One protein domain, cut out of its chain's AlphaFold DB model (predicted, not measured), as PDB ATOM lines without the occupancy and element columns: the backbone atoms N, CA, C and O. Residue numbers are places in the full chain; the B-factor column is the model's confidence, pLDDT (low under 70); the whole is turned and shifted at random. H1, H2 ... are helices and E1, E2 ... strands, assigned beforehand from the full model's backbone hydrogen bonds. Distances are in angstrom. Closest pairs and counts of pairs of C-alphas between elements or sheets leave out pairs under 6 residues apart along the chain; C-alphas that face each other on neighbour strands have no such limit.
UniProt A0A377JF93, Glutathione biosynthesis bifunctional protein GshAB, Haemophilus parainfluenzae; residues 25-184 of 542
ATOM      1  N   GLN A  25     189.316 144.808 191.003       96.62
ATOM      2  CA  GLN A  25     190.500 145.068 190.183       96.62
ATOM      3  C   GLN A  25     190.914 146.540 190.267       96.62
ATOM      4  O   GLN A  25     192.067 146.839 190.569       96.62
ATOM      5  N   GLU A  26     189.971 147.461 190.068       95.19
ATOM      6  CA  GLU A  26     190.262 148.893 190.126       95.19
ATOM      7  C   GLU A  26     190.630 149.364 191.534       95.19
ATOM      8  O   GLU A  26     191.530 150.194 191.683       95.19
ATOM      9  N   TYR A  27     189.983 148.819 192.567       94.75
ATOM     10  CA  TYR A  27     190.347 149.076 193.961       94.75
ATOM     11  C   TYR A  27     191.829 148.786 194.206       94.75
ATOM     12  O   TYR A  27     192.571 149.628 194.715       94.75
ATOM     13  N   VAL A  28     192.275 147.603 193.784       95.56
ATOM     14  CA  VAL A  28     193.664 147.169 193.928       95.56
ATOM     15  C   VAL A  28     194.602 148.058 193.119       95.56
ATOM     16  O   VAL A  28     195.566 148.587 193.666       95.56
ATOM     17  N   GLU A  29     194.318 148.265 191.835       96.06
ATOM     18  CA  GLU A  29     195.206 149.014 190.943       96.06
ATOM     19  C   GLU A  29     195.359 150.481 191.348       96.06
ATOM     20  O   GLU A  29     196.451 151.047 191.251       96.06
ATOM     21  N   THR A  30     194.277 151.117 191.802       94.38
ATOM     22  CA  THR A  30     194.324 152.506 192.270       94.38
ATOM     23  C   THR A  30     195.088 152.627 193.583       94.38
ATOM     24  O   THR A  30     195.913 153.531 193.718       94.38
ATOM     25  N   LEU A  31     194.902 151.695 194.519       93.88
ATOM     26  CA  LEU A  31     195.650 151.682 195.774       93.88
ATOM     27  C   LEU A  31     197.150 151.427 195.550       93.88
ATOM     28  O   LEU A  31     197.985 152.169 196.070       93.88
ATOM     29  N   GLU A  32     197.504 150.439 194.722       94.69
ATOM     30  CA  GLU A  32     198.896 150.144 194.350       94.69
ATOM     31  C   GLU A  32     199.563 151.338 193.655       94.69
ATOM     32  O   GLU A  32     200.737 151.626 193.899       94.69
ATOM     33  N   ARG A  33     198.816 152.072 192.818       95.88
ATOM     34  CA  ARG A  33     199.307 153.283 192.146       95.88
ATOM     35  C   ARG A  33     199.733 154.354 193.148       95.88
ATOM     36  O   ARG A  33     200.816 154.906 192.978       95.88
ATOM     37  N   TRP A  34     198.925 154.615 194.176       94.94
ATOM     38  CA  TRP A  34     199.241 155.608 195.211       94.94
ATOM     39  C   TRP A  34     200.420 155.203 196.094       94.94
ATOM     40  O   TRP A  34     201.204 156.053 196.514       94.94
ATOM     41  N   VAL A  35     200.585 153.903 196.349       93.06
ATOM     42  CA  VAL A  35     201.776 153.402 197.046       93.06
ATOM     43  C   VAL A  35     203.018 153.564 196.169       93.06
ATOM     44  O   VAL A  35     204.057 154.037 196.621       93.06
ATOM     45  N   LYS A  36     202.911 153.231 194.878       93.94
ATOM     46  CA  LYS A  36     204.019 153.336 193.922       93.94
ATOM     47  C   LYS A  36     204.444 154.782 193.651       93.94
ATOM     48  O   LYS A  36     205.625 155.011 193.401       93.94
ATOM     49  N   SER A  37     203.519 155.743 193.686       93.44
ATOM     50  CA  SER A  37     203.839 157.170 193.540       93.44
ATOM     51  C   SER A  37     204.490 157.775 194.788       93.44
ATOM     52  O   SER A  37     205.026 158.878 194.710       93.44
ATOM     53  N   GLY A  38     204.477 157.061 195.921       91.06
ATOM     54  CA  GLY A  38     204.978 157.545 197.208       91.06
ATOM     55  C   GLY A  38     203.999 158.458 197.953       91.06
ATOM     56  O   GLY A  38     204.334 158.946 199.029       91.06
ATOM     57  N   ASP A  39     202.792 158.669 197.416       91.25
ATOM     58  CA  ASP A  39     201.737 159.445 198.081       91.25
ATOM     59  C   ASP A  39     201.111 158.678 199.256       91.25
ATOM     60  O   ASP A  39     200.602 159.283 200.197       91.25
ATOM     61  N   LEU A  40     201.182 157.344 199.223       90.88
ATOM     62  CA  LEU A  40     200.948 156.470 200.369       90.88
ATOM     63  C   LEU A  40     202.225 155.689 200.687       90.88
ATOM     64  O   LEU A  40     202.811 155.057 199.815       90.88
ATOM     65  N   ILE A  41     202.627 155.661 201.958       89.69
ATOM     66  CA  ILE A  41     203.802 154.882 202.396       89.69
ATOM     67  C   ILE A  41     203.538 153.374 202.253       89.69
ATOM     68  O   ILE A  41     204.434 152.598 201.927       89.69
ATOM     69  N   ALA A  42     202.301 152.950 202.512       89.31
ATOM     70  CA  ALA A  42     201.844 151.576 202.367       89.31
ATOM     71  C   ALA A  42     200.315 151.535 202.238       89.31
ATOM     72  O   ALA A  42     199.624 152.456 202.669       89.31
ATOM     73  N   GLU A  43     199.775 150.423 201.739       87.25
ATOM     74  CA  GLU A  43     198.324 150.201 201.604       87.25
ATOM     75  C   GLU A  43     197.563 150.420 202.926       87.25
ATOM     76  O   GLU A  43     196.467 150.975 202.947       87.25
ATOM     77  N   LYS A  44     198.173 150.046 204.059       86.12
ATOM     78  CA  LYS A  44     197.602 150.218 205.407       86.12
ATOM     79  C   LYS A  44     197.381 151.681 205.814       86.12
ATOM     80  O   LYS A  44     196.571 151.927 206.712       86.12
ATOM     81  N   GLU A  45     198.069 152.624 205.170       86.62
ATOM     82  CA  GLU A  45     197.946 154.065 205.427       86.62
ATOM     83  C   GLU A  45     196.718 154.668 204.734       86.62
ATOM     84  O   GLU A  45     196.264 155.736 205.124       86.62
ATOM     85  N   PHE A  46     196.115 153.970 203.761       89.31
ATOM     86  CA  PHE A  46     194.904 154.449 203.098       89.31
ATOM     87  C   PHE A  46     193.727 154.519 204.075       89.31
ATOM     88  O   PHE A  46     193.137 153.500 204.460       89.31
ATOM     89  N   TYR A  47     193.368 155.721 204.509       85.81
ATOM     90  CA  TYR A  47     192.272 155.931 205.440       85.81
ATOM     91  C   TYR A  47     190.922 155.833 204.719       85.81
ATOM     92  O   TYR A  47     190.645 156.564 203.777       85.81
ATOM     93  N   SER A  48     190.058 154.930 205.169       88.31
ATOM     94  CA  SER A  48     188.687 154.812 204.671       88.31
ATOM     95  C   SER A  48     187.775 154.371 205.809       88.31
ATOM     96  O   SER A  48     188.224 153.679 206.731       88.31
ATOM     97  N   SER A  49     186.506 154.776 205.738       87.25
ATOM     98  CA  SER A  49     185.455 154.359 206.670       87.25
ATOM     99  C   SER A  49     185.112 152.874 206.532       87.25
ATOM    100  O   SER A  49     184.630 152.286 207.497       87.25
ATOM    101  N   VAL A  50     185.407 152.262 205.376       92.19
ATOM    102  CA  VAL A  50     185.242 150.826 205.113       92.19
ATOM    103  C   VAL A  50     186.491 150.276 204.425       92.19
ATOM    104  O   VAL A  50     186.972 150.837 203.434       92.19
ATOM    105  N   ARG A  51     187.029 149.169 204.946       91.94
ATOM    106  CA  ARG A  51     188.199 148.476 204.386       91.94
ATOM    107  C   ARG A  51     187.893 147.020 204.050       91.94
ATOM    108  O   ARG A  51     187.260 146.316 204.832       91.94
ATOM    109  N   LEU A  52     188.419 146.576 202.909       94.62
ATOM    110  CA  LEU A  52     188.411 145.178 202.485       94.62
ATOM    111  C   LEU A  52     189.504 144.417 203.245       94.62
ATOM    112  O   LEU A  52     190.648 144.875 203.306       94.62
ATOM    113  N   ARG A  53     189.169 143.272 203.845       93.00
ATOM    114  CA  ARG A  53     190.106 142.450 204.624       93.00
ATOM    115  C   ARG A  53     190.061 140.990 204.181       93.00
ATOM    116  O   ARG A  53     189.155 140.557 203.473       93.00
ATOM    117  N   GLY A  54     191.069 140.231 204.606       88.50
ATOM    118  CA  GLY A  54     191.228 138.819 204.245       88.50
ATOM    119  C   GLY A  54     192.559 138.470 203.590       88.50
ATOM    120  O   GLY A  54     192.873 137.295 203.436       88.50
ATOM    121  N   ALA A  55     193.375 139.471 203.256       89.31
ATOM    122  CA  ALA A  55     194.715 139.258 202.733       89.31
ATOM    123  C   ALA A  55     195.721 140.292 203.262       89.31
ATOM    124  O   ALA A  55     195.339 141.333 203.797       89.31
ATOM    125  N   LYS A  56     197.021 139.979 203.142       86.50
ATOM    126  CA  LYS A  56     198.118 140.857 203.595       86.50
ATOM    127  C   LYS A  56     198.374 142.027 202.642       86.50
ATOM    128  O   LYS A  56     198.880 143.050 203.087       86.50
ATOM    129  N   LYS A  57     198.064 141.842 201.357       91.38
ATOM    130  CA  LYS A  57     198.164 142.844 200.292       91.38
ATOM    131  C   LYS A  57     196.830 142.943 199.571       91.38
ATOM    132  O   LYS A  57     196.130 141.938 199.463       91.38
ATOM    133  N   ALA A  58     196.509 144.113 199.036       91.62
ATOM    134  CA  ALA A  58     195.290 144.329 198.273       91.62
ATOM    135  C   ALA A  58     195.226 143.411 197.042       91.62
ATOM    136  O   ALA A  58     194.191 142.798 196.801       91.62
ATOM    137  N   ARG A  59     196.344 143.227 196.322       95.38
ATOM    138  CA  ARG A  59     196.429 142.335 195.148       95.38
ATOM    139  C   ARG A  59     195.948 140.915 195.424       95.38
ATOM    140  O   ARG A  59     195.210 140.353 194.623       95.38
ATOM    141  N   ASP A  60     196.331 140.357 196.569       95.56
ATOM    142  CA  ASP A  60     195.968 138.997 196.970       95.56
ATOM    143  C   ASP A  60     194.444 138.814 197.119       95.56
ATOM    144  O   ASP A  60     193.964 137.682 197.066       95.56
ATOM    145  N   LEU A  61     193.674 139.896 197.308       94.81
ATOM    146  CA  LEU A  61     192.210 139.835 197.383       94.81
ATOM    147  C   LEU A  61     191.588 139.371 196.061       94.81
ATOM    148  O   LEU A  61     190.517 138.774 196.089       94.81
ATOM    149  N   LEU A  62     192.245 139.607 194.920       96.00
ATOM    150  CA  LEU A  62     191.753 139.172 193.607       96.00
ATOM    151  C   LEU A  62     191.698 137.650 193.484       96.00
ATOM    152  O   LEU A  62     190.822 137.115 192.815       96.00
ATOM    153  N   GLU A  63     192.628 136.960 194.143       95.50
ATOM    154  CA  GLU A  63     192.713 135.499 194.119       95.50
ATOM    155  C   GLU A  63     191.978 134.873 195.306       95.50
ATOM    156  O   GLU A  63     191.273 133.879 195.152       95.50
ATOM    157  N   LYS A  64     192.134 135.448 196.505       94.88
ATOM    158  CA  LYS A  64     191.593 134.890 197.756       94.88
ATOM    159  C   LYS A  64     190.164 135.334 198.054       94.88
ATOM    160  O   LYS A  64     189.542 134.787 198.961       94.88
ATOM    161  N   GLY A  65     189.661 136.339 197.342       95.19
ATOM    162  CA  GLY A  65     188.410 137.011 197.666       95.19
ATOM    163  C   GLY A  65     188.497 137.875 198.929       95.19
ATOM    164  O   GLY A  65     189.459 137.835 199.704       95.19
ATOM    165  N   ILE A  66     187.451 138.672 199.141       96.25
ATOM    166  CA  ILE A  66     187.259 139.459 200.363       96.25
ATOM    167  C   ILE A  66     186.695 138.524 201.436       96.25
ATOM    168  O   ILE A  66     185.651 137.914 201.232       96.25
ATOM    169  N   GLN A  67     187.377 138.417 202.578       96.50
ATOM    170  CA  GLN A  67     186.967 137.515 203.665       96.50
ATOM    171  C   GLN A  67     186.018 138.205 204.650       96.50
ATOM    172  O   GLN A  67     185.114 137.577 205.188       96.50
ATOM    173  N   TYR A  68     186.233 139.499 204.902       96.12
ATOM    174  CA  TYR A  68     185.358 140.327 205.730       96.12
ATOM    175  C   TYR A  68     185.588 141.820 205.455       96.12
ATOM    176  O   TYR A  68     186.571 142.212 204.816       96.12
ATOM    177  N   LEU A  69     184.682 142.656 205.965       95.75
ATOM    178  CA  LEU A  69     184.778 144.115 205.923       95.75
ATOM    179  C   LEU A  69     185.092 144.677 207.312       95.75
ATOM    180  O   LEU A  69     184.557 144.223 208.320       95.75
ATOM    181  N   GLU A  70     185.950 145.691 207.358       95.62
ATOM    182  CA  GLU A  70     186.273 146.446 208.568       95.62
ATOM    183  C   GLU A  70     185.643 147.841 208.480       95.62
ATOM    184  O   GLU A  70     186.066 148.675 207.673       95.62
ATOM    185  N   PHE A  71     184.636 148.090 209.318       94.69
ATOM    186  CA  PHE A  71     183.954 149.380 209.424       94.69
ATOM    187  C   PHE A  71     184.588 150.230 210.517       94.69
ATOM    188  O   PHE A  71     184.764 149.797 211.653       94.69
ATOM    189  N   ARG A  72     184.920 151.468 210.166       92.19
ATOM    190  CA  ARG A  72     185.660 152.397 211.019       92.19
ATOM    191  C   ARG A  72     184.895 153.692 211.236       92.19
ATOM    192  O   ARG A  72     185.510 154.663 211.624       92.19
ATOM    193  N   LEU A  73     183.593 153.769 210.983       91.94
ATOM    194  CA  LEU A  73     182.856 155.030 211.139       91.94
ATOM    195  C   LEU A  73     182.647 155.432 212.613       91.94
ATOM    196  O   LEU A  73     182.486 156.606 212.917       91.94
ATOM    197  N   PHE A  74     182.669 154.469 213.532       93.56
ATOM    198  CA  PHE A  74     182.152 154.648 214.890       93.56
ATOM    199  C   PHE A  74     183.114 155.417 215.796       93.56
ATOM    200  O   PHE A  74     184.301 155.083 215.863       93.56
ATOM    201  N   ASP A  75     182.585 156.414 216.500       94.62
ATOM    202  CA  ASP A  75     183.246 157.069 217.628       94.62
ATOM    203  C   ASP A  75     182.884 156.331 218.924       94.62
ATOM    204  O   ASP A  75     181.823 155.711 219.016       94.62
ATOM    205  N   LEU A  76     183.763 156.384 219.928       95.94
ATOM    206  CA  LEU A  76     183.488 155.770 221.228       95.94
ATOM    207  C   LEU A  76     182.308 156.476 221.906       95.94
ATOM    208  O   LEU A  76     182.338 157.691 222.106       95.94
ATOM    209  N   ASN A  77     181.296 155.704 222.302       95.62
ATOM    210  CA  ASN A  77     180.207 156.175 223.149       95.62
ATOM    211  C   ASN A  77     180.703 156.274 224.605       95.62
ATOM    212  O   ASN A  77     180.967 155.237 225.214       95.62
ATOM    213  N   PRO A  78     180.805 157.481 225.193       94.44
ATOM    214  CA  PRO A  78     181.343 157.650 226.541       94.44
ATOM    215  C   PRO A  78     180.407 157.121 227.639       94.44
ATOM    216  O   PRO A  78     180.852 156.897 228.760       94.44
ATOM    217  N   PHE A  79     179.125 156.906 227.340       93.62
ATOM    218  CA  PHE A  79     178.148 156.393 228.303       93.62
ATOM    219  C   PHE A  79     178.080 154.863 228.327       93.62
ATOM    220  O   PHE A  79     177.588 154.296 229.301       93.62
ATOM    221  N   ALA A  80     178.609 154.204 227.292       93.81
ATOM    222  CA  ALA A  80     178.728 152.755 227.247       93.81
ATOM    223  C   ALA A  80     180.030 152.319 227.945       93.81
ATOM    224  O   ALA A  80     181.102 152.830 227.606       93.81
ATOM    225  N   PRO A  81     180.001 151.337 228.866       84.81
ATOM    226  CA  PRO A  81     181.178 150.938 229.649       84.81
ATOM    227  C   PRO A  81     182.349 150.438 228.787       84.81
ATOM    228  O   PRO A  81     183.505 150.567 229.183       84.81
ATOM    229  N   TYR A  82     182.053 149.910 227.595       89.31
ATOM    230  CA  TYR A  82     183.035 149.386 226.641       89.31
ATOM    231  C   TYR A  82     183.080 150.188 225.328       89.31
ATOM    232  O   TYR A  82     183.605 149.711 224.324       89.31
ATOM    233  N   GLY A  83     182.516 151.403 225.314       94.69
ATOM    234  CA  GLY A  83     182.555 152.308 224.162       94.69
ATOM    235  C   GLY A  83     181.487 152.077 223.088       94.69
ATOM    236  O   GLY A  83     181.421 152.854 222.137       94.69
ATOM    237  N   MET A  84     180.642 151.051 223.224       96.06
ATOM    238  CA  MET A  84     179.504 150.775 222.341       96.06
ATOM    239  C   MET A  84     178.430 149.978 223.089       96.06
ATOM    240  O   MET A  84     178.756 149.086 223.870       96.06
ATOM    241  N   GLU A  85     177.157 150.281 222.834       96.06
ATOM    242  CA  GLU A  85     176.030 149.496 223.345       96.06
ATOM    243  C   GLU A  85     175.744 148.291 222.440       96.06
ATOM    244  O   GLU A  85     175.887 148.366 221.217       96.06
ATOM    245  N   LEU A  86     175.243 147.190 223.013       95.75
ATOM    246  CA  LEU A  86     174.833 146.021 222.222       95.75
ATOM    247  C   LEU A  86     173.742 146.376 221.197       95.75
ATOM    248  O   LEU A  86     173.749 145.856 220.081       95.75
ATOM    249  N   ALA A  87     172.827 147.278 221.557       96.50
ATOM    250  CA  ALA A  87     171.782 147.755 220.655       96.50
ATOM    251  C   ALA A  87     172.363 148.476 219.425       96.50
ATOM    252  O   ALA A  87     171.895 148.252 218.309       96.50
ATOM    253  N   ASP A  88     173.417 149.279 219.606       96.50
ATOM    254  CA  ASP A  88     174.103 149.954 218.501       96.50
ATOM    255  C   ASP A  88     174.847 148.950 217.612       96.50
ATOM    256  O   ASP A  88     174.756 149.030 216.388       96.50
ATOM    257  N   ALA A  89     175.514 147.953 218.201       97.19
ATOM    258  CA  ALA A  89     176.175 146.887 217.444       97.19
ATOM    259  C   ALA A  89     175.177 146.069 216.600       97.19
ATOM    260  O   ALA A  89     175.424 145.814 215.419       97.19
ATOM    261  N   LYS A  90     174.021 145.707 217.177       97.50
ATOM    262  CA  LYS A  90     172.924 145.044 216.453       97.50
ATOM    263  C   LYS A  90     172.392 145.930 215.329       97.50
ATOM    264  O   LYS A  90     172.250 145.458 214.205       97.50
ATOM    265  N   PHE A  91     172.148 147.212 215.600       98.00
ATOM    266  CA  PHE A  91     171.714 148.164 214.578       98.00
ATOM    267  C   PHE A  91     172.691 148.208 213.396       98.00
ATOM    268  O   PHE A  91     172.266 148.042 212.257       98.00
ATOM    269  N   ILE A  92     173.993 148.347 213.662       97.44
ATOM    270  CA  ILE A  92     175.043 148.365 212.635       97.44
ATOM    271  C   ILE A  92     175.027 147.073 211.811       97.44
ATOM    272  O   ILE A  92     175.083 147.140 210.586       97.44
ATOM    273  N   HIS A  93     174.923 145.908 212.459       97.50
ATOM    274  CA  HIS A  93     174.863 144.620 211.766       97.50
ATOM    275  C   HIS A  93     173.724 144.579 210.739       97.50
ATOM    276  O   HIS A  93     173.956 144.275 209.569       97.50
ATOM    277  N   TYR A  94     172.509 144.946 211.147       97.88
ATOM    278  CA  TYR A  94     171.365 144.951 210.240       97.88
ATOM    279  C   TYR A  94     171.406 146.103 209.231       97.88
ATOM    280  O   TYR A  94     170.899 145.949 208.126       97.88
ATOM    281  N   PHE A  95     172.028 147.233 209.563       97.94
ATOM    282  CA  PHE A  95     172.248 148.312 208.603       97.94
ATOM    283  C   PHE A  95     173.198 147.863 207.482       97.94
ATOM    284  O   PHE A  95     172.967 148.164 206.318       97.94
ATOM    285  N   ILE A  96     174.230 147.077 207.806       96.88
ATOM    286  CA  ILE A  96     175.115 146.463 206.805       96.88
ATOM    287  C   ILE A  96     174.349 145.440 205.957       96.88
ATOM    288  O   ILE A  96     174.527 145.419 204.741       96.88
ATOM    289  N   LEU A  97     173.476 144.629 206.566       97.00
ATOM    290  CA  LEU A  97     172.608 143.717 205.812       97.00
ATOM    291  C   LEU A  97     171.674 144.473 204.863       97.00
ATOM    292  O   LEU A  97     171.510 144.040 203.729       97.00
ATOM    293  N   LEU A  98     171.136 145.623 205.282       97.75
ATOM    294  CA  LEU A  98     170.336 146.483 204.412       97.75
ATOM    295  C   LEU A  98     171.131 146.933 203.183       97.75
ATOM    296  O   LEU A  98     170.602 146.883 202.081       97.75
ATOM    297  N   MET A  99     172.404 147.313 203.337       96.19
ATOM    298  CA  MET A  99     173.237 147.696 202.186       96.19
ATOM    299  C   MET A  99     173.414 146.554 201.174       96.19
ATOM    300  O   MET A  99     173.605 146.824 199.998       96.19
ATOM    301  N   ALA A 100     173.353 145.294 201.618       94.56
ATOM    302  CA  ALA A 100     173.366 144.122 200.739       94.56
ATOM    303  C   ALA A 100     171.967 143.722 200.227       94.56
ATOM    304  O   ALA A 100     171.865 142.908 199.314       94.56
ATOM    305  N   TRP A 101     170.906 144.244 200.845       96.31
ATOM    306  CA  TRP A 101     169.509 143.968 200.510       96.31
ATOM    307  C   TRP A 101     168.967 144.895 199.420       96.31
ATOM    308  O   TRP A 101     168.083 144.503 198.666       96.31
ATOM    309  N   LEU A 102     169.456 146.134 199.368       95.31
ATOM    310  CA  LEU A 102     169.049 147.116 198.366       95.31
ATOM    311  C   LEU A 102     169.552 146.712 196.971       95.31
ATOM    312  O   LEU A 102     170.699 146.301 196.816       95.31
ATOM    313  N   ASP A 103     168.698 146.877 195.958       91.38
ATOM    314  CA  ASP A 103     169.035 146.574 194.559       91.38
ATOM    315  C   ASP A 103     170.013 147.601 193.953       91.38
ATOM    316  O   ASP A 103     170.812 147.276 193.070       91.38
ATOM    317  N   ASP A 104     169.963 148.846 194.433       89.19
ATOM    318  CA  ASP A 104     170.780 149.947 193.928       89.19
ATOM    319  C   ASP A 104     172.180 149.949 194.556       89.19
ATOM    320  O   ASP A 104     172.345 149.945 195.776       89.19
ATOM    321  N   THR A 105     173.210 150.041 193.713       90.31
ATOM    322  CA  THR A 105     174.601 150.259 194.141       90.31
ATOM    323  C   THR A 105     175.057 151.654 193.729       90.31
ATOM    324  O   THR A 105     174.856 152.067 192.588       90.31
ATOM    325  N   ALA A 106     175.686 152.387 194.650       89.81
ATOM    326  CA  ALA A 106     176.244 153.701 194.350       89.81
ATOM    327  C   ALA A 106     177.476 153.585 193.435       89.81
ATOM    328  O   ALA A 106     178.401 152.828 193.731       89.81
ATOM    329  N   ASP A 107     177.507 154.382 192.368       88.50
ATOM    330  CA  ASP A 107     178.695 154.582 191.536       88.50
ATOM    331  C   ASP A 107     179.719 155.516 192.223       88.50
ATOM    332  O   ASP A 107     179.506 156.001 193.340       88.50
ATOM    333  N   GLN A 108     180.854 155.796 191.571       85.94
ATOM    334  CA  GLN A 108     181.889 156.677 192.137       85.94
ATOM    335  C   GLN A 108     181.377 158.069 192.528       85.94
ATOM    336  O   GLN A 108     181.770 158.596 193.575       85.94
ATOM    337  N   GLU A 109     180.507 158.679 191.719       89.50
ATOM    338  CA  GLU A 109     179.956 159.998 192.041       89.50
ATOM    339  C   GLU A 109     178.948 159.909 193.193       89.50
ATOM    340  O   GLU A 109     178.959 160.772 194.072       89.50
ATOM    341  N   GLY A 110     178.164 158.831 193.276       91.56
ATOM    342  CA  GLY A 110     177.308 158.513 194.415       91.56
ATOM    343  C   GLY A 110     178.101 158.340 195.713       91.56
ATOM    344  O   GLY A 110     177.759 158.942 196.732       91.56
ATOM    345  N   ILE A 111     179.221 157.610 195.687       90.38
ATOM    346  CA  ILE A 111     180.119 157.450 196.846       90.38
ATOM    347  C   ILE A 111     180.703 158.803 197.271       90.38
ATOM    348  O   ILE A 111     180.779 159.115 198.464       90.38
ATOM    349  N   LYS A 112     181.132 159.624 196.310       89.94
ATOM    350  CA  LYS A 112     181.679 160.961 196.565       89.94
ATOM    351  C   LYS A 112     180.626 161.903 197.151       89.94
ATOM    352  O   LYS A 112     180.928 162.606 198.116       89.94
ATOM    353  N   LEU A 113     179.400 161.874 196.627       93.44
ATOM    354  CA  LEU A 113     178.260 162.603 197.178       93.44
ATOM    355  C   LEU A 113     177.962 162.144 198.610       93.44
ATOM    356  O   LEU A 113     177.861 162.980 199.503       93.44
ATOM    357  N   GLY A 114     177.911 160.833 198.856       93.25
ATOM    358  CA  GLY A 114     177.700 160.268 200.189       93.25
ATOM    359  C   GLY A 114     178.763 160.714 201.199       93.25
ATOM    360  O   GLY A 114     178.431 161.104 202.316       93.25
ATOM    361  N   LYS A 115     180.042 160.753 200.799       90.12
ATOM    362  CA  LYS A 115     181.132 161.287 201.637       90.12
ATOM    363  C   LYS A 115     180.970 162.779 201.934       90.12
ATOM    364  O   LYS A 115     181.220 163.195 203.064       90.12
ATOM    365  N   ALA A 116     180.555 163.577 200.950       91.25
ATOM    366  CA  ALA A 116     180.303 165.003 201.144       91.25
ATOM    367  C   ALA A 116     179.135 165.240 202.118       91.25
ATOM    368  O   ALA A 116     179.289 166.009 203.066       91.25
ATOM    369  N   ARG A 117     178.022 164.509 201.949       95.12
ATOM    370  CA  ARG A 117     176.871 164.546 202.866       95.12
ATOM    371  C   ARG A 117     177.261 164.127 204.280       95.12
ATOM    372  O   ARG A 117     176.934 164.825 205.233       95.12
ATOM    373  N   LEU A 118     178.020 163.039 204.430       93.50
ATOM    374  CA  LEU A 118     178.526 162.595 205.733       93.50
ATOM    375  C   LEU A 118     179.348 163.690 206.430       93.50
ATOM    376  O   LEU A 118     179.171 163.917 207.626       93.50
ATOM    377  N   ALA A 119     180.235 164.369 205.699       91.69
ATOM    378  CA  ALA A 119     181.062 165.439 206.253       91.69
ATOM    379  C   ALA A 119     180.233 166.668 206.670       91.69
ATOM    380  O   ALA A 119     180.550 167.294 207.682       91.69
ATOM    381  N   GLU A 120     179.176 166.997 205.921       94.81
ATOM    382  CA  GLU A 120     178.227 168.059 206.267       94.81
ATOM    383  C   GLU A 120     177.448 167.709 207.539       94.81
ATOM    384  O   GLU A 120     177.520 168.453 208.516       94.81
ATOM    385  N   VAL A 121     176.843 166.516 207.593       95.56
ATOM    386  CA  VAL A 121     176.135 166.002 208.780       95.56
ATOM    387  C   VAL A 121     177.046 165.964 210.007       95.56
ATOM    388  O   VAL A 121     176.637 166.314 211.112       95.56
ATOM    389  N   ALA A 122     178.309 165.566 209.843       94.62
ATOM    390  CA  ALA A 122     179.280 165.561 210.934       94.62
ATOM    391  C   ALA A 122     179.590 166.978 211.463       94.62
ATOM    392  O   ALA A 122     179.936 167.134 212.641       94.62
ATOM    393  N   TRP A 123     179.458 168.007 210.619       94.88
ATOM    394  CA  TRP A 123     179.739 169.405 210.945       94.88
ATOM    395  C   TRP A 123     178.556 170.142 211.593       94.88
ATOM    396  O   TRP A 123     178.794 171.066 212.374       94.88
ATOM    397  N   GLU A 124     177.318 169.706 211.336       95.75
ATOM    398  CA  GLU A 124     176.069 170.282 211.871       95.75
ATOM    399  C   GLU A 124     176.074 170.465 213.404       95.75
ATOM    400  O   GLU A 124     176.781 169.766 214.147       95.75
ATOM    401  N   ASP A 125     175.266 171.404 213.907       95.25
ATOM    402  CA  ASP A 125     174.991 171.501 215.342       95.25
ATOM    403  C   ASP A 125     174.263 170.219 215.807       95.25
ATOM    404  O   ASP A 125     173.274 169.809 215.195       95.25
ATOM    405  N   PRO A 126     174.732 169.542 216.873       95.12
ATOM    406  CA  PRO A 126     174.053 168.381 217.440       95.12
ATOM    407  C   PRO A 126     172.571 168.597 217.742       95.12
ATOM    408  O   PRO A 126     171.800 167.655 217.604       95.12
ATOM    409  N   ARG A 127     172.174 169.811 218.134       94.88
ATOM    410  CA  ARG A 127     170.808 170.133 218.573       94.88
ATOM    411  C   ARG A 127     169.839 170.396 217.426       94.88
ATOM    412  O   ARG A 127     168.632 170.433 217.652       94.88
ATOM    413  N   GLU A 128     170.351 170.622 216.225       95.69
ATOM    414  CA  GLU A 128     169.534 170.878 215.043       95.69
ATOM    415  C   GLU A 128     169.155 169.568 214.352       95.69
ATOM    416  O   GLU A 128     169.830 168.549 214.501       95.69
ATOM    417  N   LEU A 129     168.067 169.592 213.579       95.38
ATOM    418  CA  LEU A 129     167.701 168.490 212.689       95.38
ATOM    419  C   LEU A 129     168.726 168.367 211.555       95.38
ATOM    420  O   LEU A 129     169.303 169.357 211.114       95.38
ATOM    421  N   SER A 130     168.958 167.144 211.078       95.50
ATOM    422  CA  SER A 130     169.837 166.911 209.925       95.50
ATOM    423  C   SER A 130     169.236 167.492 208.650       95.50
ATOM    424  O   SER A 130     168.054 167.266 208.380       95.50
ATOM    425  N   VAL A 131     170.048 168.143 207.811       96.62
ATOM    426  CA  VAL A 131     169.611 168.584 206.471       96.62
ATOM    427  C   VAL A 131     169.175 167.386 205.611       96.62
ATOM    428  O   VAL A 131     168.303 167.510 204.752       96.62
ATOM    429  N   TYR A 132     169.714 166.198 205.903       96.69
ATOM    430  CA  TYR A 132     169.400 164.935 205.231       96.69
ATOM    431  C   TYR A 132     168.497 164.013 206.073       96.69
ATOM    432  O   TYR A 132     168.528 162.794 205.907       96.69
ATOM    433  N   ALA A 133     167.692 164.563 206.994       95.69
ATOM    434  CA  ALA A 133     166.825 163.770 207.875       95.69
ATOM    435  C   ALA A 133     165.863 162.849 207.104       95.69
ATOM    436  O   ALA A 133     165.787 161.661 207.398       95.69
ATOM    437  N   VAL A 134     165.208 163.374 206.063       97.06
ATOM    438  CA  VAL A 134     164.261 162.615 205.225       97.06
ATOM    439  C   VAL A 134     164.928 161.410 204.555       97.06
ATOM    440  O   VAL A 134     164.342 160.334 204.494       97.06
ATOM    441  N   GLU A 135     166.164 161.569 204.071       96.31
ATOM    442  CA  GLU A 135     166.929 160.463 203.483       96.31
ATOM    443  C   GLU A 135     167.203 159.377 204.532       96.31
ATOM    444  O   GLU A 135     166.966 158.198 204.277       96.31
ATOM    445  N   GLY A 136     167.623 159.776 205.736       96.25
ATOM    446  CA  GLY A 136     167.834 158.853 206.850       96.25
ATOM    447  C   GLY A 136     166.565 158.105 207.269       96.25
ATOM    448  O   GLY A 136     166.606 156.889 207.453       96.25
ATOM    449  N   GLU A 137     165.429 158.797 207.363       97.56
ATOM    450  CA  GLU A 137     164.133 158.184 207.672       97.56
ATOM    451  C   GLU A 137     163.722 157.152 206.619       97.56
ATOM    452  O   GLU A 137     163.345 156.036 206.975       97.56
ATOM    453  N   LEU A 138     163.847 157.480 205.328       97.25
ATOM    454  CA  LEU A 138     163.532 156.553 204.238       97.25
ATOM    455  C   LEU A 138     164.403 155.292 204.294       97.25
ATOM    456  O   LEU A 138     163.876 154.187 204.178       97.25
ATOM    457  N   VAL A 139     165.707 155.436 204.552       96.94
ATOM    458  CA  VAL A 139     166.617 154.291 204.713       96.94
ATOM    459  C   VAL A 139     166.186 153.402 205.886       96.94
ATOM    460  O   VAL A 139     166.160 152.178 205.758       96.94
ATOM    461  N   LEU A 140     165.797 153.985 207.023       97.88
ATOM    462  CA  LEU A 140     165.326 153.211 208.175       97.88
ATOM    463  C   LEU A 140     163.947 152.568 207.952       97.88
ATOM    464  O   LEU A 140     163.678 151.498 208.496       97.88
ATOM    465  N   LEU A 141     163.079 153.171 207.138       97.88
ATOM    466  CA  LEU A 141     161.814 152.556 206.733       97.88
ATOM    467  C   LEU A 141     162.042 151.338 205.826       97.88
ATOM    468  O   LEU A 141     161.391 150.313 206.023       97.88
ATOM    469  N   GLU A 142     162.991 151.406 204.888       97.94
ATOM    470  CA  GLU A 142     163.407 150.231 204.106       97.94
ATOM    471  C   GLU A 142     164.026 149.152 204.999       97.94
ATOM    472  O   GLU A 142     163.720 147.968 204.850       97.94
ATOM    473  N   MET A 143     164.805 149.552 206.010       98.06
ATOM    474  CA  MET A 143     165.304 148.630 207.028       98.06
ATOM    475  C   MET A 143     164.158 147.897 207.733       98.06
ATOM    476  O   MET A 143     164.212 146.680 207.866       98.06
ATOM    477  N   LEU A 144     163.098 148.594 208.153       98.00
ATOM    478  CA  LEU A 144     161.941 147.955 208.787       98.00
ATOM    479  C   LEU A 144     161.243 146.957 207.855       98.00
ATOM    480  O   LEU A 144     160.943 145.848 208.293       98.00
ATOM    481  N   LYS A 145     161.054 147.303 206.575       97.50
ATOM    482  CA  LYS A 145     160.492 146.381 205.574       97.50
ATOM    483  C   LYS A 145     161.359 145.135 205.403       97.50
ATOM    484  O   LYS A 145     160.833 144.025 205.378       97.50
ATOM    485  N   MET A 146     162.681 145.300 205.327       98.25
ATOM    486  CA  MET A 146     163.623 144.180 205.276       98.25
ATOM    487  C   MET A 146     163.483 143.289 206.520       98.25
ATOM    488  O   MET A 146     163.371 142.071 206.398       98.25
ATOM    489  N   LEU A 147     163.452 143.874 207.721       97.81
ATOM    490  CA  LEU A 147     163.321 143.119 208.973       97.81
ATOM    491  C   LEU A 147     161.979 142.369 209.066       97.81
ATOM    492  O   LEU A 147     161.930 141.267 209.612       97.81
ATOM    493  N   GLU A 148     160.893 142.933 208.530       96.56
ATOM    494  CA  GLU A 148     159.602 142.245 208.413       96.56
ATOM    495  C   GLU A 148     159.694 141.024 207.492       96.56
ATOM    496  O   GLU A 148     159.251 139.941 207.872       96.56
ATOM    497  N   GLN A 149     160.322 141.166 206.322       97.06
ATOM    498  CA  GLN A 149     160.471 140.069 205.359       97.06
ATOM    499  C   GLN A 149     161.405 138.959 205.855       97.06
ATOM    500  O   GLN A 149     161.134 137.780 205.633       97.06
ATOM    501  N   LEU A 150     162.476 139.318 206.569       96.50
ATOM    502  CA  LEU A 150     163.401 138.363 207.185       96.50
ATOM    503  C   LEU A 150     162.819 137.659 208.422       96.50
ATOM    504  O   LEU A 150     163.444 136.735 208.940       96.50
ATOM    505  N   ASN A 151     161.647 138.090 208.904       94.94
ATOM    506  CA  ASN A 151     160.976 137.546 210.085       94.94
ATOM    507  C   ASN A 151     161.894 137.465 211.325       94.94
ATOM    508  O   ASN A 151     161.937 136.463 212.041       94.94
ATOM    509  N   VAL A 152     162.666 138.527 211.561       94.38
ATOM    510  CA  VAL A 152     163.559 138.626 212.726       94.38
ATOM    511  C   VAL A 152     162.799 139.036 213.991       94.38
ATOM    512  O   VAL A 152     161.639 139.459 213.934       94.38
ATOM    513  N   SER A 153     163.465 138.930 215.144       92.06
ATOM    514  CA  SER A 153     162.885 139.274 216.445       92.06
ATOM    515  C   SER A 153     162.395 140.727 216.516       92.06
ATOM    516  O   SER A 153     162.921 141.630 215.862       92.06
ATOM    517  N   ASP A 154     161.403 140.986 217.370       95.00
ATOM    518  CA  ASP A 154     160.880 142.345 217.571       95.00
ATOM    519  C   ASP A 154     161.862 143.273 218.304       95.00
ATOM    520  O   ASP A 154     161.710 144.497 218.272       95.00
ATOM    521  N   GLU A 155     162.905 142.707 218.915       96.69
ATOM    522  CA  GLU A 155     163.981 143.460 219.560       96.69
ATOM    523  C   GLU A 155     164.659 144.413 218.564       96.69
ATOM    524  O   GLU A 155     164.728 145.616 218.807       96.69
ATOM    525  N   ILE A 156     165.101 143.913 217.402       97.44
ATOM    526  CA  ILE A 156     165.773 144.762 216.407       97.44
ATOM    527  C   ILE A 156     164.815 145.773 215.774       97.44
ATOM    528  O   ILE A 156     165.203 146.912 215.518       97.44
ATOM    529  N   LYS A 157     163.542 145.410 215.582       97.50
ATOM    530  CA  LYS A 157     162.530 146.347 215.068       97.50
ATOM    531  C   LYS A 157     162.327 147.516 216.032       97.50
ATOM    532  O   LYS A 157     162.187 148.650 215.585       97.50
ATOM    533  N   THR A 158     162.342 147.250 217.339       98.12
ATOM    534  CA  THR A 158     162.299 148.291 218.376       98.12
ATOM    535  C   THR A 158     163.527 149.194 218.292       98.12
ATOM    536  O   THR A 158     163.365 150.403 218.190       98.12
ATOM    537  N   ILE A 159     164.734 148.624 218.188       98.06
ATOM    538  CA  ILE A 159     165.974 149.405 218.040       98.06
ATOM    539  C   ILE A 159     165.902 150.349 216.826       98.06
ATOM    540  O   ILE A 159     166.255 151.521 216.936       98.06
ATOM    541  N   VAL A 160     165.423 149.877 215.668       97.88
ATOM    542  CA  VAL A 160     165.286 150.722 214.465       97.88
ATOM    543  C   VAL A 160     164.228 151.813 214.652       97.88
ATOM    544  O   VAL A 160     164.455 152.953 214.247       97.88
ATOM    545  N   LYS A 161     163.102 151.506 215.306       97.31
ATOM    546  CA  LYS A 161     162.073 152.504 215.648       97.31
ATOM    547  C   LYS A 161     162.607 153.576 216.599       97.31
ATOM    548  O   LYS A 161     162.296 154.747 216.405       97.31
ATOM    549  N   ASP A 162     163.459 153.212 217.552       97.12
ATOM    550  CA  ASP A 162     164.119 154.177 218.434       97.12
ATOM    551  C   ASP A 162     165.062 155.098 217.642       97.12
ATOM    552  O   ASP A 162     165.109 156.303 217.895       97.12
ATOM    553  N   LYS A 163     165.780 154.571 216.638       97.25
ATOM    554  CA  LYS A 163     166.601 155.394 215.727       97.25
ATOM    555  C   LYS A 163     165.753 156.315 214.844       97.25
ATOM    556  O   LYS A 163     166.146 157.457 214.641       97.25
ATOM    557  N   LEU A 164     164.584 155.868 214.375       96.44
ATOM    558  CA  LEU A 164     163.611 156.734 213.693       96.44
ATOM    559  C   LEU A 164     163.115 157.855 214.618       96.44
ATOM    560  O   LEU A 164     163.067 159.011 214.211       96.44
ATOM    561  N   GLY A 165     162.824 157.543 215.883       95.62
ATOM    562  CA  GLY A 165     162.447 158.543 216.887       95.62
ATOM    563  C   GLY A 165     163.509 159.631 217.092       95.62
ATOM    564  O   GLY A 165     163.165 160.792 217.295       95.62
ATOM    565  N   GLN A 166     164.795 159.286 216.958       96.12
ATOM    566  CA  GLN A 166     165.905 160.246 217.049       96.12
ATOM    567  C   GLN A 166     165.958 161.242 215.880       96.12
ATOM    568  O   GLN A 166     166.518 162.322 216.053       96.12
ATOM    569  N   PHE A 167     165.381 160.920 214.716       94.69
ATOM    570  CA  PHE A 167     165.229 161.893 213.627       94.69
ATOM    571  C   PHE A 167     164.157 162.941 213.946       94.69
ATOM    572  O   PHE A 167     164.345 164.107 213.614       94.69
ATOM    573  N   ALA A 168     163.082 162.557 214.643       91.00
ATOM    574  CA  ALA A 168     162.040 163.487 215.082       91.00
ATOM    575  C   ALA A 168     162.483 164.377 216.261       91.00
ATOM    576  O   ALA A 168     162.023 165.512 216.381       91.00
ATOM    577  N   ASP A 169     163.370 163.875 217.126       94.31
ATOM    578  CA  ASP A 169     163.898 164.603 218.285       94.31
ATOM    579  C   ASP A 169     165.417 164.385 218.454       94.31
ATOM    580  O   ASP A 169     165.852 163.412 219.091       94.31
ATOM    581  N   PRO A 170     166.251 165.317 217.942       92.94
ATOM    582  CA  PRO A 170     167.707 165.244 218.041       92.94
ATOM    583  C   PRO A 170     168.243 165.137 219.470       92.94
ATOM    584  O   PRO A 170     169.345 164.617 219.660       92.94
ATOM    585  N   ASN A 171     167.488 165.558 220.494       93.50
ATOM    586  CA  ASN A 171     167.935 165.484 221.891       93.50
ATOM    587  C   ASN A 171     168.171 164.047 222.373       93.50
ATOM    588  O   ASN A 171     168.893 163.815 223.344       93.50
ATOM    589  N   GLN A 172     167.589 163.068 221.683       94.44
ATOM    590  CA  GLN A 172     167.760 161.655 221.999       94.44
ATOM    591  C   GLN A 172     169.055 161.064 221.424       94.44
ATOM    592  O   GLN A 172     169.486 159.990 221.870       94.44
ATOM    593  N   THR A 173     169.692 161.756 220.477       96.06
ATOM    594  CA  THR A 173     170.939 161.316 219.843       96.06
ATOM    595  C   THR A 173     172.105 161.304 220.830       96.06
ATOM    596  O   THR A 173     172.150 162.042 221.819       96.06
ATOM    597  N   LEU A 174     173.100 160.460 220.548       95.44
ATOM    598  CA  LEU A 174     174.310 160.379 221.364       95.44
ATOM    599  C   LEU A 174     175.065 161.717 221.403       95.44
ATOM    600  O   LEU A 174     175.519 162.128 222.468       95.44
ATOM    601  N   CYS A 175     175.188 162.412 220.270       94.94
ATOM    602  CA  CYS A 175     175.965 163.648 220.201       94.94
ATOM    603  C   CYS A 175     175.357 164.772 221.055       94.94
ATOM    604  O   CYS A 175     176.114 165.463 221.734       94.94
ATOM    605  N   VAL A 176     174.025 164.916 221.119       96.19
ATOM    606  CA  VAL A 176     173.393 165.902 222.018       96.19
ATOM    607  C   VAL A 176     173.595 165.535 223.483       96.19
ATOM    608  O   VAL A 176     173.955 166.399 224.280       96.19
ATOM    609  N   LYS A 177     173.449 164.253 223.840       96.12
ATOM    610  CA  LYS A 177     173.713 163.776 225.210       96.12
ATOM    611  C   LYS A 177     175.149 164.065 225.644       96.12
ATOM    612  O   LYS A 177     175.374 164.499 226.771       96.12
ATOM    613  N   VAL A 178     176.117 163.876 224.745       95.81
ATOM    614  CA  VAL A 178     177.523 164.215 224.999       95.81
ATOM    615  C   VAL A 178     177.702 165.720 225.195       95.81
ATOM    616  O   VAL A 178     178.350 166.118 226.157       95.81
ATOM    617  N   VAL A 179     177.109 166.562 224.346       95.88
ATOM    618  CA  VAL A 179     177.183 168.030 224.492       95.88
ATOM    619  C   VAL A 179     176.602 168.477 225.831       95.88
ATOM    620  O   VAL A 179     177.262 169.216 226.554       95.88
ATOM    621  N   ALA A 180     175.420 167.980 226.198       96.12
ATOM    622  CA  ALA A 180     174.785 168.297 227.472       96.12
ATOM    623  C   ALA A 180     175.663 167.885 228.667       96.12
ATOM    624  O   ALA A 180     175.828 168.656 229.609       96.12
ATOM    625  N   ALA A 181     176.288 166.703 228.610       96.44
ATOM    626  CA  ALA A 181     177.205 166.244 229.650       96.44
ATOM    627  C   ALA A 181     178.482 167.104 229.735       96.44
ATOM    628  O   ALA A 181     178.950 167.407 230.832       96.44
ATOM    629  N   ILE A 182     179.029 167.538 228.593       96.62
ATOM    630  CA  ILE A 182     180.174 168.461 228.549       96.62
ATOM    631  C   ILE A 182     179.807 169.792 229.207       96.62
ATOM    632  O   ILE A 182     180.589 170.309 229.998       96.62
ATOM    633  N   GLU A 183     178.633 170.345 228.901       96.19
ATOM    634  CA  GLU A 183     178.165 171.617 229.459       96.19
ATOM    635  C   GLU A 183     177.883 171.527 230.957       96.19
ATOM    636  O   GLU A 183     178.223 172.447 231.697       96.19
ATOM    637  N   GLN A 184     177.325 170.404 231.414       96.69
ATOM    638  CA  GLN A 184     177.066 170.153 232.829       96.69
ATOM    639  C   GLN A 184     178.360 170.108 233.655       96.69
ATOM    640  O   GLN A 184     178.398 170.632 234.766       96.69
TER     641      GLN A 184
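Overview. This is residues 25 to 184 of the 542 residues of the protein "Glutathione biosynthesis bifunctional protein GshAB" of Haemophilus parainfluenzae (UniProt A0A377JF93). The model has a group of three helices at one end, where the hairpin of H5 and H6 is crossed by H3, and a loose second part at the other end, where H1, the very short H2 and the two-stranded ribbon of E1 and E2 lie away from that group. H4 and H7 touch no other helix, and residues 107 to 113 and 149 to 154 stick out. The printed part has 160 residues with seven named helices and two named strands in the order H1, E1, H2, E2, H3, H4, H5, H6, H7; the strands form one antiparallel sheet, and the class is mostly helix. The whole is only just loose, close to compact, with a radius of gyration of the C-alphas of 18.4 A and spans of 48 by 42 by 33 A.

Arrangement. H1, residues 25 to 36, is close to but not clearly touching H2, residues 61 to 64; their closest C-alphas, those of Gln 25 and Leu 62, are 6.9 A apart. E1, residues 50 to 53, and E2, residues 68 to 71, are antiparallel neighbours at 152 degrees, with N 51 and O 70 at 2.9 A and N 53 and O 68 at 3.0 A, both within hydrogen-bond range. With residues 94 to 101 alone, H3, residues 86 to 101, touches H5, residues 133 to 149, about perpendicular at 85 degrees; the closest C-alphas are those of Leu 98 and Met 143, 6.1 A. With residues 87 to 91 alone, H3 touches H6, residues 154 to 168, about perpendicular at 89 degrees; the closest C-alphas are those of Ala 87 and Ile 159, 6.6 A. H5 and H6 form a helical hairpin and touch at a shallow tilt of 13 degrees, opposite ways; the closest C-alphas are those of Glu 137 and Leu 164, 6.2 A. H4, residues 108 to 123, is apart from H3 and H5, and H7, residues 174 to 184, is apart from H6. Every O i to N i+4 pair is within hydrogen-bond range in H1, H3, H4, H5 and H7, and 9 of 11 are in H6; H2 is too short for such a pair, and its O i to N i+3 count is 0 of 1.

Along the chain. H1 begins at C-alpha 25 (190.500, 145.068, 190.183) and is 16.3 A long. E1 is 9.7 A, H2 5.0 A and E2 9.9 A long. H3, 22.4 A, begins at C-alpha 86 (174.833, 146.021, 222.222). H4 is 22.8 A, H5 24.7 A and H6 21.3 A long. H7, 15.3 A, ends at C-alpha 184 (177.066, 170.153, 232.829).

Size, cuts and confidence. The two C-alphas farthest apart, those of Glu 63 and Gln 184, are 54.3 A apart. The links H1 to E1 and E2 to H3 are long. The printed part has no cut; its mean pLDDT is 94.4, and no printed residue is under 70.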